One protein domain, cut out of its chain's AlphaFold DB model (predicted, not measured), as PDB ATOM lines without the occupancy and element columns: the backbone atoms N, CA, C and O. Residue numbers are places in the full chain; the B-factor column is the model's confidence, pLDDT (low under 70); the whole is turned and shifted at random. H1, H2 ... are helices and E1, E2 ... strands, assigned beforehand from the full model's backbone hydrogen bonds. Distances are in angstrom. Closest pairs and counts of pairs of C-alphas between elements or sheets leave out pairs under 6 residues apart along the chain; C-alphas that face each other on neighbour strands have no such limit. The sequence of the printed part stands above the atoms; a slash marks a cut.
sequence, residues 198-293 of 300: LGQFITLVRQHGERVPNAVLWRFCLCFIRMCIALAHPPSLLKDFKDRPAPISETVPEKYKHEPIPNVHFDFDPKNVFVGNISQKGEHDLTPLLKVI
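Overview. This is residues 198 to 293 of the 300 residues of the protein "Putative serine threonine protein kinase protein" of Rosellinia necatrix (UniProt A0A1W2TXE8). One long helix, H2, packs on strand E2 of a two-stranded hairpin, E1 and E2, while a shorter helix, H1, meets E1 near its first residue, Leu 198, and residues 203 to 209, of which 203 to 207 belong to H1, stick out. From the far end of H2 a long loop, residues 233 to 272, swings out and folds back to E1. The 96 printed residues hold two named helices and two named strands, in the order H1 H2 E1 E2, with an antiparallel sheet, E1 - E2. The class is mixed, helices and strands, though under half of the residues are in named elements. The whole is only just loose, close to compact, with a radius of gyration of the C-alphas of 15.1 A and spans of 47 by 32 by 19 A.

Arrangement. H1, residues 198 to 207, and H2, residues 214 to 232, are apart. The closest C-alphas of H1 and E1, residues 273 to 278, are those of Leu 198 and Val 273, 5.6 A apart. H1 and E2, residues 288 to 292, are only just apart, at 8.2 A. H2 and E2 have 8 pairs of C-alphas within 8 A, the closest those of Cys 223 and Leu 290, 5.9 A apart. E1 and E2 form an antiparallel hairpin, their directions at 152 degrees. N 274 and O 291, and N 276 and O 289, are within hydrogen-bond range, each at 2.7 A. In H1 and H2 every O i to N i+4 pair is within that range.

Along the chain. H1 begins at C-alpha 198, (-16.371, 24.217, 95.672), and measures 14.1 A. H2 measures 27.2 A, E1 15.3 A and E2 13.1 A, ending at C-alpha 292, (-14.595, 32.989, 91.571).

Size, cuts and confidence. The C-alphas of Gly 209 and Lys 239, the two farthest apart, are 47.6 A apart. The printed part has no cut. The link from H2 to E1 is long, with 40 residues. Residues 280 to 281 have pLDDT under 70.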
ATOM      1  N   LEU A 198     -17.265  25.348  95.878       90.75
ATOM      2  CA  LEU A 198     -16.371  24.217  95.672       90.75
ATOM      3  C   LEU A 198     -16.006  23.541  97.001       90.75
ATOM      4  O   LEU A 198     -15.794  22.328  97.033       90.75
ATOM      5  N   GLY A 199     -15.966  24.289  98.107       87.12
ATOM      6  CA  GLY A 199     -15.784  23.732  99.447       87.12
ATOM      7  C   GLY A 199     -16.922  22.780  99.829       87.12
ATOM      8  O   GLY A 199     -16.673  21.667 100.314       87.12
ATOM      9  N   GLN A 200     -18.165  23.172  99.545       81.06
ATOM     10  CA  GLN A 200     -19.335  22.305  99.665       81.06
ATOM     11  C   GLN A 200     -19.212  21.079  98.753       81.06
ATOM     12  O   GLN A 200     -19.416  19.958  99.222       81.06
ATOM     13  N   PHE A 201     -18.859  21.266  97.478       87.12
ATOM     14  CA  PHE A 201     -18.698  20.157  96.534       87.12
ATOM     15  C   PHE A 201     -17.687  19.115  97.043       87.12
ATOM     16  O   PHE A 201     -17.996  17.924  97.101       87.12
ATOM     17  N   ILE A 202     -16.506  19.555  97.492       86.50
ATOM     18  CA  ILE A 202     -15.467  18.680  98.062       86.50
ATOM     19  C   ILE A 202     -15.990  17.936  99.297       86.50
ATOM     20  O   ILE A 202     -15.744  16.737  99.458       86.50
ATOM     21  N   THR A 203     -16.721  18.639 100.167       84.62
ATOM     22  CA  THR A 203     -17.319  18.049 101.373       84.62
ATOM     23  C   THR A 203     -18.297  16.932 101.017       84.62
ATOM     24  O   THR A 203     -18.210  15.847 101.592       84.62
ATOM     25  N   LEU A 204     -19.170  17.171 100.036       79.69
ATOM     26  CA  LEU A 204     -20.157  16.197  99.572       79.69
ATOM     27  C   LEU A 204     -19.498  14.964  98.956       79.69
ATOM     28  O   LEU A 204     -19.808  13.845  99.359       79.69
ATOM     29  N   VAL A 205     -18.536  15.151  98.047       83.56
ATOM     30  CA  VAL A 205     -17.785  14.035  97.446       83.56
ATOM     31  C   VAL A 205     -17.179  13.145  98.533       83.56
ATOM     32  O   VAL A 205     -17.321  11.923  98.489       83.56
ATOM     33  N   ARG A 206     -16.560  13.753  99.552       82.25
ATOM     34  CA  ARG A 206     -15.979  13.015 100.679       82.25
ATOM     35  C   ARG A 206     -17.036  12.269 101.493       82.25
ATOM     36  O   ARG A 206     -16.809  11.114 101.842       82.25
ATOM     37  N   GLN A 207     -18.152  12.916 101.825       77.38
ATOM     38  CA  GLN A 207     -19.224  12.319 102.631       77.38
ATOM     39  C   GLN A 207     -19.876  11.122 101.939       77.38
ATOM     40  O   GLN A 207     -20.196  10.139 102.600       77.38
ATOM     41  N   HIS A 208     -20.025  11.184 100.617       79.31
ATOM     42  CA  HIS A 208     -20.572  10.085  99.827       79.31
ATOM     43  C   HIS A 208     -19.551   8.977  99.528       79.31
ATOM     44  O   HIS A 208     -19.919   7.954  98.960       79.31
ATOM     45  N   GLY A 209     -18.279   9.142  99.915       81.75
ATOM     46  CA  GLY A 209     -17.220   8.183  99.587       81.75
ATOM     47  C   GLY A 209     -16.896   8.131  98.090       81.75
ATOM     48  O   GLY A 209     -16.325   7.153  97.612       81.75
ATOM     49  N   GLU A 210     -17.259   9.182  97.357       85.06
ATOM     50  CA  GLU A 210     -17.096   9.275  95.913       85.06
ATOM     51  C   GLU A 210     -15.685   9.737  95.540       85.06
ATOM     52  O   GLU A 210     -14.944  10.325  96.336       85.06
ATOM     53  N   ARG A 211     -15.301   9.493  94.285       86.31
ATOM     54  CA  ARG A 211     -14.053  10.015  93.716       86.31
ATOM     55  C   ARG A 211     -14.350  10.881  92.508       86.31
ATOM     56  O   ARG A 211     -15.045  10.460  91.589       86.31
ATOM     57  N   VAL A 212     -13.750  12.067  92.475       81.75
ATOM     58  CA  VAL A 212     -13.805  12.926  91.290       81.75
ATOM     59  C   VAL A 212     -12.901  12.329  90.207       81.75
ATOM     60  O   VAL A 212     -11.715  12.105  90.472       81.75
ATOM     61  N   PRO A 213     -13.404  12.069  88.987       85.81
ATOM     62  CA  PRO A 213     -12.559  11.595  87.899       85.81
ATOM     63  C   PRO A 213     -11.434  12.591  87.583       85.81
ATOM     64  O   PRO A 213     -11.661  13.799  87.535       85.81
ATOM     65  N   ASN A 214     -10.229  12.098  87.274       85.19
ATOM     66  CA  ASN A 214      -9.079  12.961  86.957       85.19
ATOM     67  C   ASN A 214      -9.363  13.947  85.815       85.19
ATOM     68  O   ASN A 214      -8.873  15.071  85.846       85.19
ATOM     69  N   ALA A 215     -10.152  13.543  84.816       83.69
ATOM     70  CA  ALA A 215     -10.546  14.425  83.721       83.69
ATOM     71  C   ALA A 215     -11.313  15.660  84.226       83.69
ATOM     72  O   ALA A 215     -11.060  16.766  83.758       83.69
ATOM     73  N   VAL A 216     -12.183  15.486  85.228       84.69
ATOM     74  CA  VAL A 216     -12.936  16.583  85.848       84.69
ATOM     75  C   VAL A 216     -12.003  17.510  86.623       84.69
ATOM     76  O   VAL A 216     -12.068  18.726  86.463       84.69
ATOM     77  N   LEU A 217     -11.065  16.947  87.392       87.50
ATOM     78  CA  LEU A 217     -10.072  17.735  88.132       87.50
ATOM     79  C   LEU A 217      -9.201  18.590  87.203       87.50
ATOM     80  O   LEU A 217      -8.960  19.757  87.492       87.50
ATOM     81  N   TRP A 218      -8.780  18.049  86.056       90.00
ATOM     82  CA  TRP A 218      -8.027  18.820  85.065       90.00
ATOM     83  C   TRP A 218      -8.828  19.989  84.485       90.00
ATOM     84  O   TRP A 218      -8.261  21.057  84.254       90.00
ATOM     85  N   ARG A 219     -10.140  19.826  84.285       89.62
ATOM     86  CA  ARG A 219     -11.019  20.926  83.856       89.62
ATOM     87  C   ARG A 219     -11.208  21.976  84.948       89.62
ATOM     88  O   ARG A 219     -11.212  23.164  84.640       89.62
ATOM     89  N   PHE A 220     -11.260  21.577  86.217       92.31
ATOM     90  CA  PHE A 220     -11.244  22.530  87.333       92.31
ATOM     91  C   PHE A 220      -9.930  23.317  87.381       92.31
ATOM     92  O   PHE A 220      -9.956  24.540  87.503       92.31
ATOM     93  N   CYS A 221      -8.783  22.655  87.186       93.44
ATOM     94  CA  CYS A 221      -7.496  23.340  87.036       93.44
ATOM     95  C   CYS A 221      -7.500  24.337  85.871       93.44
ATOM     96  O   CYS A 221      -6.971  25.438  86.011       93.44
ATOM     97  N   LEU A 222      -8.124  23.983  84.743       93.62
ATOM     98  CA  LEU A 222      -8.273  24.899  83.616       93.62
ATOM     99  C   LEU A 222      -9.125  26.120  83.988       93.62
ATOM    100  O   LEU A 222      -8.704  27.237  83.699       93.62
ATOM    101  N   CYS A 223     -10.244  25.938  84.699       95.44
ATOM    102  CA  CYS A 223     -11.048  27.054  85.207       95.44
ATOM    103  C   CYS A 223     -10.210  28.002  86.080       95.44
ATOM    104  O   CYS A 223     -10.273  29.213  85.901       95.44
ATOM    105  N   PHE A 224      -9.375  27.470  86.979       95.25
ATOM    106  CA  PHE A 224      -8.492  28.298  87.809       95.25
ATOM    107  C   PHE A 224      -7.478  29.093  86.988       95.25
ATOM    108  O   PHE A 224      -7.238  30.266  87.267       95.25
ATOM    109  N   ILE A 225      -6.915  28.492  85.938       95.06
ATOM    110  CA  ILE A 225      -6.031  29.207  85.012       95.06
ATOM    111  C   ILE A 225      -6.800  30.336  84.316       95.06
ATOM    112  O   ILE A 225      -6.295  31.455  84.251       95.06
ATOM    113  N   ARG A 226      -8.029  30.078  83.845       95.75
ATOM    114  CA  ARG A 226      -8.894  31.094  83.220       95.75
ATOM    115  C   ARG A 226      -9.196  32.249  84.181       95.75
ATOM    116  O   ARG A 226      -9.061  33.401  83.784       95.75
ATOM    117  N   MET A 227      -9.466  31.968  85.459       94.88
ATOM    118  CA  MET A 227      -9.636  32.997  86.500       94.88
ATOM    119  C   MET A 227      -8.383  33.865  86.664       94.88
ATOM    120  O   MET A 227      -8.480  35.090  86.696       94.88
ATOM    121  N   CYS A 228      -7.193  33.258  86.721       93.81
ATOM    122  CA  CYS A 228      -5.935  34.006  86.793       93.81
ATOM    123  C   CYS A 228      -5.708  34.872  85.545       93.81
ATOM    124  O   CYS A 228      -5.236  36.003  85.663       93.81
ATOM    125  N   ILE A 229      -6.075  34.374  84.359       94.44
ATOM    126  CA  ILE A 229      -6.018  35.156  83.117       94.44
ATOM    127  C   ILE A 229      -6.999  36.330  83.178       94.44
ATOM    128  O   ILE A 229      -6.599  37.425  82.805       94.44
ATOM    129  N   ALA A 230      -8.228  36.154  83.679       93.69
ATOM    130  CA  ALA A 230      -9.160  37.270  83.889       93.69
ATOM    131  C   ALA A 230      -8.556  38.344  84.797       93.69
ATOM    132  O   ALA A 230      -8.655  39.524  84.480       93.69
ATOM    133  N   LEU A 231      -7.911  37.955  85.901       91.44
ATOM    134  CA  LEU A 231      -7.287  38.910  86.820       91.44
ATOM    135  C   LEU A 231      -6.151  39.691  86.146       91.44
ATOM    136  O   LEU A 231      -6.101  40.916  86.262       91.44
ATOM    137  N   ALA A 232      -5.279  39.002  85.407       92.38
ATOM    138  CA  ALA A 232      -4.145  39.615  84.716       92.38
ATOM    139  C   ALA A 232      -4.549  40.417  83.466       92.38
ATOM    140  O   ALA A 232      -3.931  41.431  83.150       92.38
ATOM    141  N   HIS A 233      -5.591  39.982  82.756       92.88
ATOM    142  CA  HIS A 233      -6.058  40.552  81.490       92.88
ATOM    143  C   HIS A 233      -7.591  40.715  81.488       92.88
ATOM    144  O   HIS A 233      -8.288  40.021  80.741       92.88
ATOM    145  N   PRO A 234      -8.142  41.635  82.305       92.00
ATOM    146  CA  PRO A 234      -9.582  41.776  82.484       92.00
ATOM    147  C   PRO A 234     -10.290  42.156  81.177       92.00
ATOM    148  O   PRO A 234      -9.979  43.208  80.609       92.00
ATOM    149  N   PRO A 235     -11.272  41.370  80.692       90.81
ATOM    150  CA  PRO A 235     -11.855  41.602  79.375       90.81
ATOM    151  C   PRO A 235     -12.481  42.987  79.192       90.81
ATOM    152  O   PRO A 235     -12.380  43.568  78.115       90.81
ATOM    153  N   SER A 236     -13.092  43.547  80.240       88.62
ATOM    154  CA  SER A 236     -13.743  44.861  80.164       88.62
ATOM    155  C   SER A 236     -12.772  46.031  79.938       88.62
ATOM    156  O   SER A 236     -13.175  47.066  79.406       88.62
ATOM    157  N   LEU A 237     -11.497  45.865  80.309       88.56
ATOM    158  CA  LEU A 237     -10.466  46.902  80.200       88.56
ATOM    159  C   LEU A 237      -9.726  46.860  78.857       88.56
ATOM    160  O   LEU A 237      -9.027  47.806  78.491       88.56
ATOM    161  N   LEU A 238      -9.879  45.771  78.104       88.75
ATOM    162  CA  LEU A 238      -9.163  45.548  76.858       88.75
ATOM    163  C   LEU A 238      -9.986  46.042  75.669       88.75
ATOM    164  O   LEU A 238     -11.120  45.618  75.442       88.75
ATOM    165  N   LYS A 239      -9.380  46.917  74.856       86.19
ATOM    166  CA  LYS A 239     -10.035  47.524  73.685       86.19
ATOM    167  C   LYS A 239     -10.583  46.466  72.719       86.19
ATOM    168  O   LYS A 239     -11.708  46.601  72.251       86.19
ATOM    169  N   ASP A 240      -9.834  45.386  72.508       85.12
ATOM    170  CA  ASP A 240     -10.160  44.309  71.560       85.12
ATOM    171  C   ASP A 240     -11.394  43.474  71.971       85.12
ATOM    172  O   ASP A 240     -11.942  42.707  71.171       85.12
ATOM    173  N   PHE A 241     -11.838  43.613  73.223       87.06
ATOM    174  CA  PHE A 241     -12.974  42.895  73.804       87.06
ATOM    175  C   PHE A 241     -14.174  43.807  74.106       87.06
ATOM    176  O   PHE A 241     -15.229  43.326  74.541       87.06
ATOM    177  N   LYS A 242     -14.062  45.113  73.828       83.69
ATOM    178  CA  LYS A 242     -15.119  46.095  74.106       83.69
ATOM    179  C   LYS A 242     -16.417  45.779  73.362       83.69
ATOM    180  O   LYS A 242     -17.472  45.758  73.992       83.69
ATOM    181  N   ASP A 243     -16.321  45.421  72.084       87.31
ATOM    182  CA  ASP A 243     -17.486  45.167  71.223       87.31
ATOM    183  C   ASP A 243     -17.886  43.684  71.162       87.31
ATOM    184  O   ASP A 243     -18.874  43.320  70.528       87.31
ATOM    185  N   ARG A 244     -17.136  42.803  71.838       87.31
ATOM    186  CA  ARG A 244     -17.474  41.377  71.885       87.31
ATOM    187  C   ARG A 244     -18.646  41.119  72.840       87.31
ATOM    188  O   ARG A 244     -18.680  41.725  73.924       87.31
ATOM    189  N   PRO A 245     -19.572  40.212  72.475       88.62
ATOM    190  CA  PRO A 245     -20.638  39.787  73.371       88.62
ATOM    191  C   PRO A 245     -20.056  39.039  74.577       88.62
ATOM    192  O   PRO A 245     -19.034  38.364  74.464       88.62
ATOM    193  N   ALA A 246     -20.700  39.187  75.733       88.44
ATOM    194  CA  ALA A 246     -20.391  38.425  76.940       88.44
ATOM    195  C   ALA A 246     -21.175  37.092  76.962       88.44
ATOM    196  O   ALA A 246     -22.250  37.033  76.359       88.44
ATOM    197  N   PRO A 247     -20.707  36.060  77.692       90.44
ATOM    198  CA  PRO A 247     -19.407  35.976  78.365       90.44
ATOM    199  C   PRO A 247     -18.247  35.745  77.377       90.44
ATOM    200  O   PRO A 247     -18.443  35.250  76.270       90.44
ATOM    201  N   ILE A 248     -17.033  36.115  77.785       91.06
ATOM    202  CA  ILE A 248     -15.787  35.946  77.032       91.06
ATOM    203  C   ILE A 248     -14.899  34.969  77.798       91.06
ATOM    204  O   ILE A 248     -14.468  35.265  78.914       91.06
ATOM    205  N   SER A 249     -14.585  33.836  77.171       90.94
ATOM    206  CA  SER A 249     -13.596  32.896  77.697       90.94
ATOM    207  C   SER A 249     -12.204  33.529  77.697       90.94
ATOM    208  O   SER A 249     -11.738  34.087  76.700       90.94
ATOM    209  N   GLU A 250     -11.524  33.440  78.830       93.00
ATOM    210  CA  GLU A 250     -10.312  34.185  79.131       93.00
ATOM    211  C   GLU A 250      -9.107  33.592  78.415       93.00
ATOM    212  O   GLU A 250      -8.614  32.524  78.765       93.00
ATOM    213  N   THR A 251      -8.562  34.313  77.448       91.25
ATOM    214  CA  THR A 251      -7.300  33.970  76.786       91.25
ATOM    215  C   THR A 251      -6.309  35.101  76.975       91.25
ATOM    216  O   THR A 251      -6.711  36.259  76.888       91.25
ATOM    217  N   VAL A 252      -5.026  34.783  77.157       90.50
ATOM    218  CA  VAL A 252      -3.963  35.796  77.116       90.50
ATOM    219  C   VAL A 252      -3.942  36.387  75.705       90.50
ATOM    220  O   VAL A 252      -3.623  35.659  74.761       90.50
ATOM    221  N   PRO A 253      -4.314  37.661  75.511       86.75
ATOM    222  CA  PRO A 253      -4.316  38.238  74.179       86.75
ATOM    223  C   PRO A 253      -2.872  38.504  73.756       86.75
ATOM    224  O   PRO A 253      -2.105  39.071  74.533       86.75
ATOM    225  N   GLU A 254      -2.508  38.153  72.521       88.56
ATOM    226  CA  GLU A 254      -1.112  38.231  72.058       88.56
ATOM    227  C   GLU A 254      -0.514  39.634  72.242       88.56
ATOM    228  O   GLU A 254       0.608  39.786  72.716       88.56
ATOM    229  N   LYS A 255      -1.318  40.667  71.969       89.19
ATOM    230  CA  LYS A 255      -0.946  42.076  72.128       89.19
ATOM    231  C   LYS A 255      -0.597  42.474  73.566       89.19
ATOM    232  O   LYS A 255       0.209  43.373  73.755       89.19
ATOM    233  N   TYR A 256      -1.200  41.824  74.559       85.31
ATOM    234  CA  TYR A 256      -1.084  42.181  75.978       85.31
ATOM    235  C   TYR A 256      -0.307  41.138  76.787       85.31
ATOM    236  O   TYR A 256      -0.229  41.230  78.007       85.31
ATOM    237  N   LYS A 257       0.295  40.143  76.125       87.56
ATOM    238  CA  LYS A 257       0.964  38.997  76.758       87.56
ATOM    239  C   LYS A 257       2.059  39.379  77.759       87.56
ATOM    240  O   LYS A 257       2.295  38.644  78.714       87.56
ATOM    241  N   HIS A 258       2.724  40.510  77.539       88.06
ATOM    242  CA  HIS A 258       3.800  41.020  78.394       88.06
ATOM    243  C   HIS A 258       3.357  42.171  79.310       88.06
ATOM    244  O   HIS A 258       4.185  42.743  80.011       88.06
ATOM    245  N   GLU A 259       2.060  42.483  79.329       88.62
ATOM    246  CA  GLU A 259       1.471  43.591  80.083       88.62
ATOM    247  C   GLU A 259       0.351  43.087  81.019       88.62
ATOM    248  O   GLU A 259      -0.804  43.502  80.889       88.62
ATOM    249  N   PRO A 260       0.633  42.143  81.942       89.81
ATOM    250  CA  PRO A 260      -0.361  41.725  82.920       89.81
ATOM    251  C   PRO A 260      -0.629  42.856  83.917       89.81
ATOM    252  O   PRO A 260       0.294  43.492  84.431       89.81
ATOM    253  N   ILE A 261      -1.900  43.072  84.239       86.62
ATOM    254  CA  ILE A 261      -2.295  43.953  85.337       86.62
ATOM    255  C   ILE A 261      -2.003  43.219  86.655       86.62
ATOM    256  O   ILE A 261      -2.400  42.059  86.798       86.62
ATOM    257  N   PRO A 262      -1.333  43.856  87.635       82.94
ATOM    258  CA  PRO A 262      -0.984  43.234  88.911       82.94
ATOM    259  C   PRO A 262      -2.195  43.145  89.860       82.94
ATOM    260  O   PRO A 262      -2.159  43.632  90.988       82.94
ATOM    261  N   ASN A 263      -3.281  42.518  89.410       80.56
ATOM    262  CA  ASN A 263      -4.463  42.277  90.229       80.56
ATOM    263  C   ASN A 263      -4.286  41.004  91.055       80.56
ATOM    264  O   ASN A 263      -4.049  39.920  90.518       80.56
ATOM    265  N   VAL A 264      -4.464  41.127  92.367       77.75
ATOM    266  CA  VAL A 264      -4.347  40.014  93.312       77.75
ATOM    267  C   VAL A 264      -5.684  39.821  94.027       77.75
ATOM    268  O   VAL A 264      -6.259  40.771  94.549       77.75
ATOM    269  N   HIS A 265      -6.188  38.585  94.046       80.88
ATOM    270  CA  HIS A 265      -7.474  38.239  94.671       80.88
ATOM    271  C   HIS A 265      -7.409  38.228  96.212       80.88
ATOM    272  O   HIS A 265      -8.411  38.473  96.872       80.88
ATOM    273  N   PHE A 266      -6.241  37.926  96.789       78.81
ATOM    274  CA  PHE A 266      -5.950  37.767  98.230       78.81
ATOM    275  C   PHE A 266      -6.714  36.670  98.992       78.81
ATOM    276  O   PHE A 266      -6.202  36.198 100.001       78.81
ATOM    277  N   ASP A 267      -7.874  36.225  98.509       81.00
ATOM    278  CA  ASP A 267      -8.724  35.245  99.206       81.00
ATOM    279  C   ASP A 267      -9.187  34.091  98.294       81.00
ATOM    280  O   ASP A 267     -10.375  33.892  98.042       81.00
ATOM    281  N   PHE A 268      -8.232  33.362  97.710       83.44
ATOM    282  CA  PHE A 268      -8.507  32.269  96.766       83.44
ATOM    283  C   PHE A 268      -8.831  30.950  97.503       83.44
ATOM    284  O   PHE A 268      -8.088  29.970  97.428       83.44
ATOM    285  N   ASP A 269      -9.929  30.948  98.261       86.88
ATOM    286  CA  ASP A 269     -10.434  29.811  99.044       86.88
ATOM    287  C   ASP A 269     -11.535  29.040  98.278       86.88
ATOM    288  O   ASP A 269     -12.320  29.663  97.557       86.88
ATOM    289  N   PRO A 270     -11.672  27.704  98.432       88.94
ATOM    290  CA  PRO A 270     -12.758  26.937  97.809       88.94
ATOM    291  C   PRO A 270     -14.177  27.455  98.097       88.94
ATOM    292  O   PRO A 270     -15.071  27.217  97.291       88.94
ATOM    293  N   LYS A 271     -14.403  28.174  99.203       86.56
ATOM    294  CA  LYS A 271     -15.697  28.807  99.522       86.56
ATOM    295  C   LYS A 271     -15.987  30.062  98.700       86.56
ATOM    296  O   LYS A 271     -17.130  30.501  98.633       86.56
ATOM    297  N   ASN A 272     -14.958  30.635  98.081       89.31
ATOM    298  CA  ASN A 272     -15.061  31.770  97.169       89.31
ATOM    299  C   ASN A 272     -15.116  31.329  95.697       89.31
ATOM    300  O   ASN A 272     -15.242  32.166  94.805       89.31
ATOM    301  N   VAL A 273     -15.047  30.020  95.435       93.25
ATOM    302  CA  VAL A 273     -15.157  29.425  94.102       93.25
ATOM    303  C   VAL A 273     -16.502  28.728  94.005       93.25
ATOM    304  O   VAL A 273     -16.764  27.767  94.715       93.25
ATOM    305  N   PHE A 274     -17.355  29.196  93.113       90.94
ATOM    306  CA  PHE A 274     -18.710  28.717  92.922       90.94
ATOM    307  C   PHE A 274     -18.808  27.768  91.737       90.94
ATOM    308  O   PHE A 274     -18.125  27.928  90.722       90.94
ATOM    309  N   VAL A 275     -19.692  26.786  91.877       89.88
ATOM    310  CA  VAL A 275     -19.981  25.781  90.862       89.88
ATOM    311  C   VAL A 275     -21.175  26.263  90.039       89.88
ATOM    312  O   VAL A 275     -22.281  26.455  90.542       89.88
ATOM    313  N   GLY A 276     -20.939  26.501  88.758       86.38
ATOM    314  CA  GLY A 276     -21.946  26.851  87.766       86.38
ATOM    315  C   GLY A 276     -22.563  25.627  87.100       86.38
ATOM    316  O   GLY A 276     -22.381  24.488  87.534       86.38
ATOM    317  N   ASN A 277     -23.319  25.874  86.035       82.38
ATOM    318  CA  ASN A 277     -23.959  24.820  85.258       82.38
ATOM    319  C   ASN A 277     -22.968  24.133  84.312       82.38
ATOM    320  O   ASN A 277     -21.947  24.703  83.922       82.38
ATOM    321  N   ILE A 278     -23.297  22.900  83.932       80.25
ATOM    322  CA  ILE A 278     -22.628  22.206  82.831       80.25
ATOM    323  C   ILE A 278     -23.126  22.845  81.534       80.25
ATOM    324  O   ILE A 278     -24.335  22.947  81.305       80.25
ATOM    325  N   SER A 279     -22.199  23.315  80.706       75.25
ATOM    326  CA  SER A 279     -22.527  23.849  79.389       75.25
ATOM    327  C   SER A 279     -22.810  22.697  78.428       75.25
ATOM    328  O   SER A 279     -22.288  21.603  78.581       75.25
ATOM    329  N   GLN A 280     -23.604  22.929  77.386       61.56
ATOM    330  CA  GLN A 280     -23.766  21.945  76.308       61.56
ATOM    331  C   GLN A 280     -22.679  22.066  75.227       61.56
ATOM    332  O   GLN A 280     -22.697  21.317  74.251       61.56
ATOM    333  N   LYS A 281     -21.765  23.042  75.350       65.75
ATOM    334  CA  LYS A 281     -20.716  23.346  74.362       65.75
ATOM    335  C   LYS A 281     -19.458  23.914  75.032       65.75
ATOM    336  O   LYS A 281     -19.558  24.683  75.986       65.75
ATOM    337  N   GLY A 282     -18.289  23.623  74.460       76.56
ATOM    338  CA  GLY A 282     -17.013  24.242  74.840       76.56
ATOM    339  C   GLY A 282     -16.232  23.465  75.901       76.56
ATOM    340  O   GLY A 282     -16.329  22.248  75.978       76.56
ATOM    341  N   GLU A 283     -15.426  24.169  76.701       82.62
ATOM    342  CA  GLU A 283     -14.540  23.555  77.712       82.62
ATOM    343  C   GLU A 283     -15.292  22.931  78.898       82.62
ATOM    344  O   GLU A 283     -14.714  22.120  79.623       82.62
ATOM    345  N   HIS A 284     -16.569  23.291  79.053       85.50
ATOM    346  CA  HIS A 284     -17.457  22.918  80.158       85.50
ATOM    347  C   HIS A 284     -18.588  21.986  79.708       85.50
ATOM    348  O   HIS A 284     -19.661  21.979  80.303       85.50
ATOM    349  N   ASP A 285     -18.368  21.239  78.624       80.25
ATOM    350  CA  ASP A 285     -19.324  20.283  78.048       80.25
ATOM    351  C   ASP A 285     -19.557  19.040  78.925       80.25
ATOM    352  O   ASP A 285     -20.633  18.441  78.914       80.25
ATOM    353  N   LEU A 286     -18.544  18.661  79.705       74.06
ATOM    354  CA  LEU A 286     -18.552  17.484  80.578       74.06
ATOM    355  C   LEU A 286     -18.360  17.826  82.058       74.06
ATOM    356  O   LEU A 286     -18.403  16.940  82.911       74.06
ATOM    357  N   THR A 287     -18.104  19.094  82.377       83.25
ATOM    358  CA  THR A 287     -17.790  19.549  83.735       83.25
ATOM    359  C   THR A 287     -18.460  20.877  84.025       83.25
ATOM    360  O   THR A 287     -18.535  21.708  83.124       83.25
ATOM    361  N   PRO A 288     -18.913  21.116  85.265       87.50
ATOM    362  CA  PRO A 288     -19.499  22.400  85.608       87.50
ATOM    363  C   PRO A 288     -18.448  23.509  85.512       87.50
ATOM    364  O   PRO A 288     -17.300  23.326  85.927       87.50
ATOM    365  N   LEU A 289     -18.868  24.660  84.990       90.44
ATOM    366  CA  LEU A 289     -18.065  25.881  84.978       90.44
ATOM    367  C   LEU A 289     -17.782  26.318  86.418       90.44
ATOM    368  O   LEU A 289     -18.714  26.441  87.205       90.44
ATOM    369  N   LEU A 290     -16.527  26.601  86.766       94.69
ATOM    370  CA  LEU A 290     -16.210  27.237  88.047       94.69
ATOM    371  C   LEU A 290     -16.075  28.749  87.866       94.69
ATOM    372  O   LEU A 290     -15.433  29.198  86.916       94.69
ATOM    373  N   LYS A 291     -16.620  29.522  88.810       95.00
ATOM    374  CA  LYS A 291     -16.453  30.982  88.863       95.00
ATOM    375  C   LYS A 291     -15.956  31.441  90.227       95.00
ATOM    376  O   LYS A 291     -16.424  30.928  91.233       95.00
ATOM    377  N   VAL A 292     -15.059  32.420  90.289       94.06
ATOM    378  CA  VAL A 292     -14.595  32.989  91.571       94.06
ATOM    379  C   VAL A 292     -15.280  34.325  91.884       94.06
ATOM    380  O   VAL A 292     -15.606  35.098  90.977       94.06
ATOM    381  N   ILE A 293     -15.513  34.590  93.172       86.56
ATOM    382  CA  ILE A 293     -16.009  35.860  93.725       86.56
ATOM    383  C   ILE A 293     -15.111  36.312  94.885       86.56
ATOM    384  O   ILE A 293     -14.396  35.507  95.467       86.56
TER     385      ILE A 293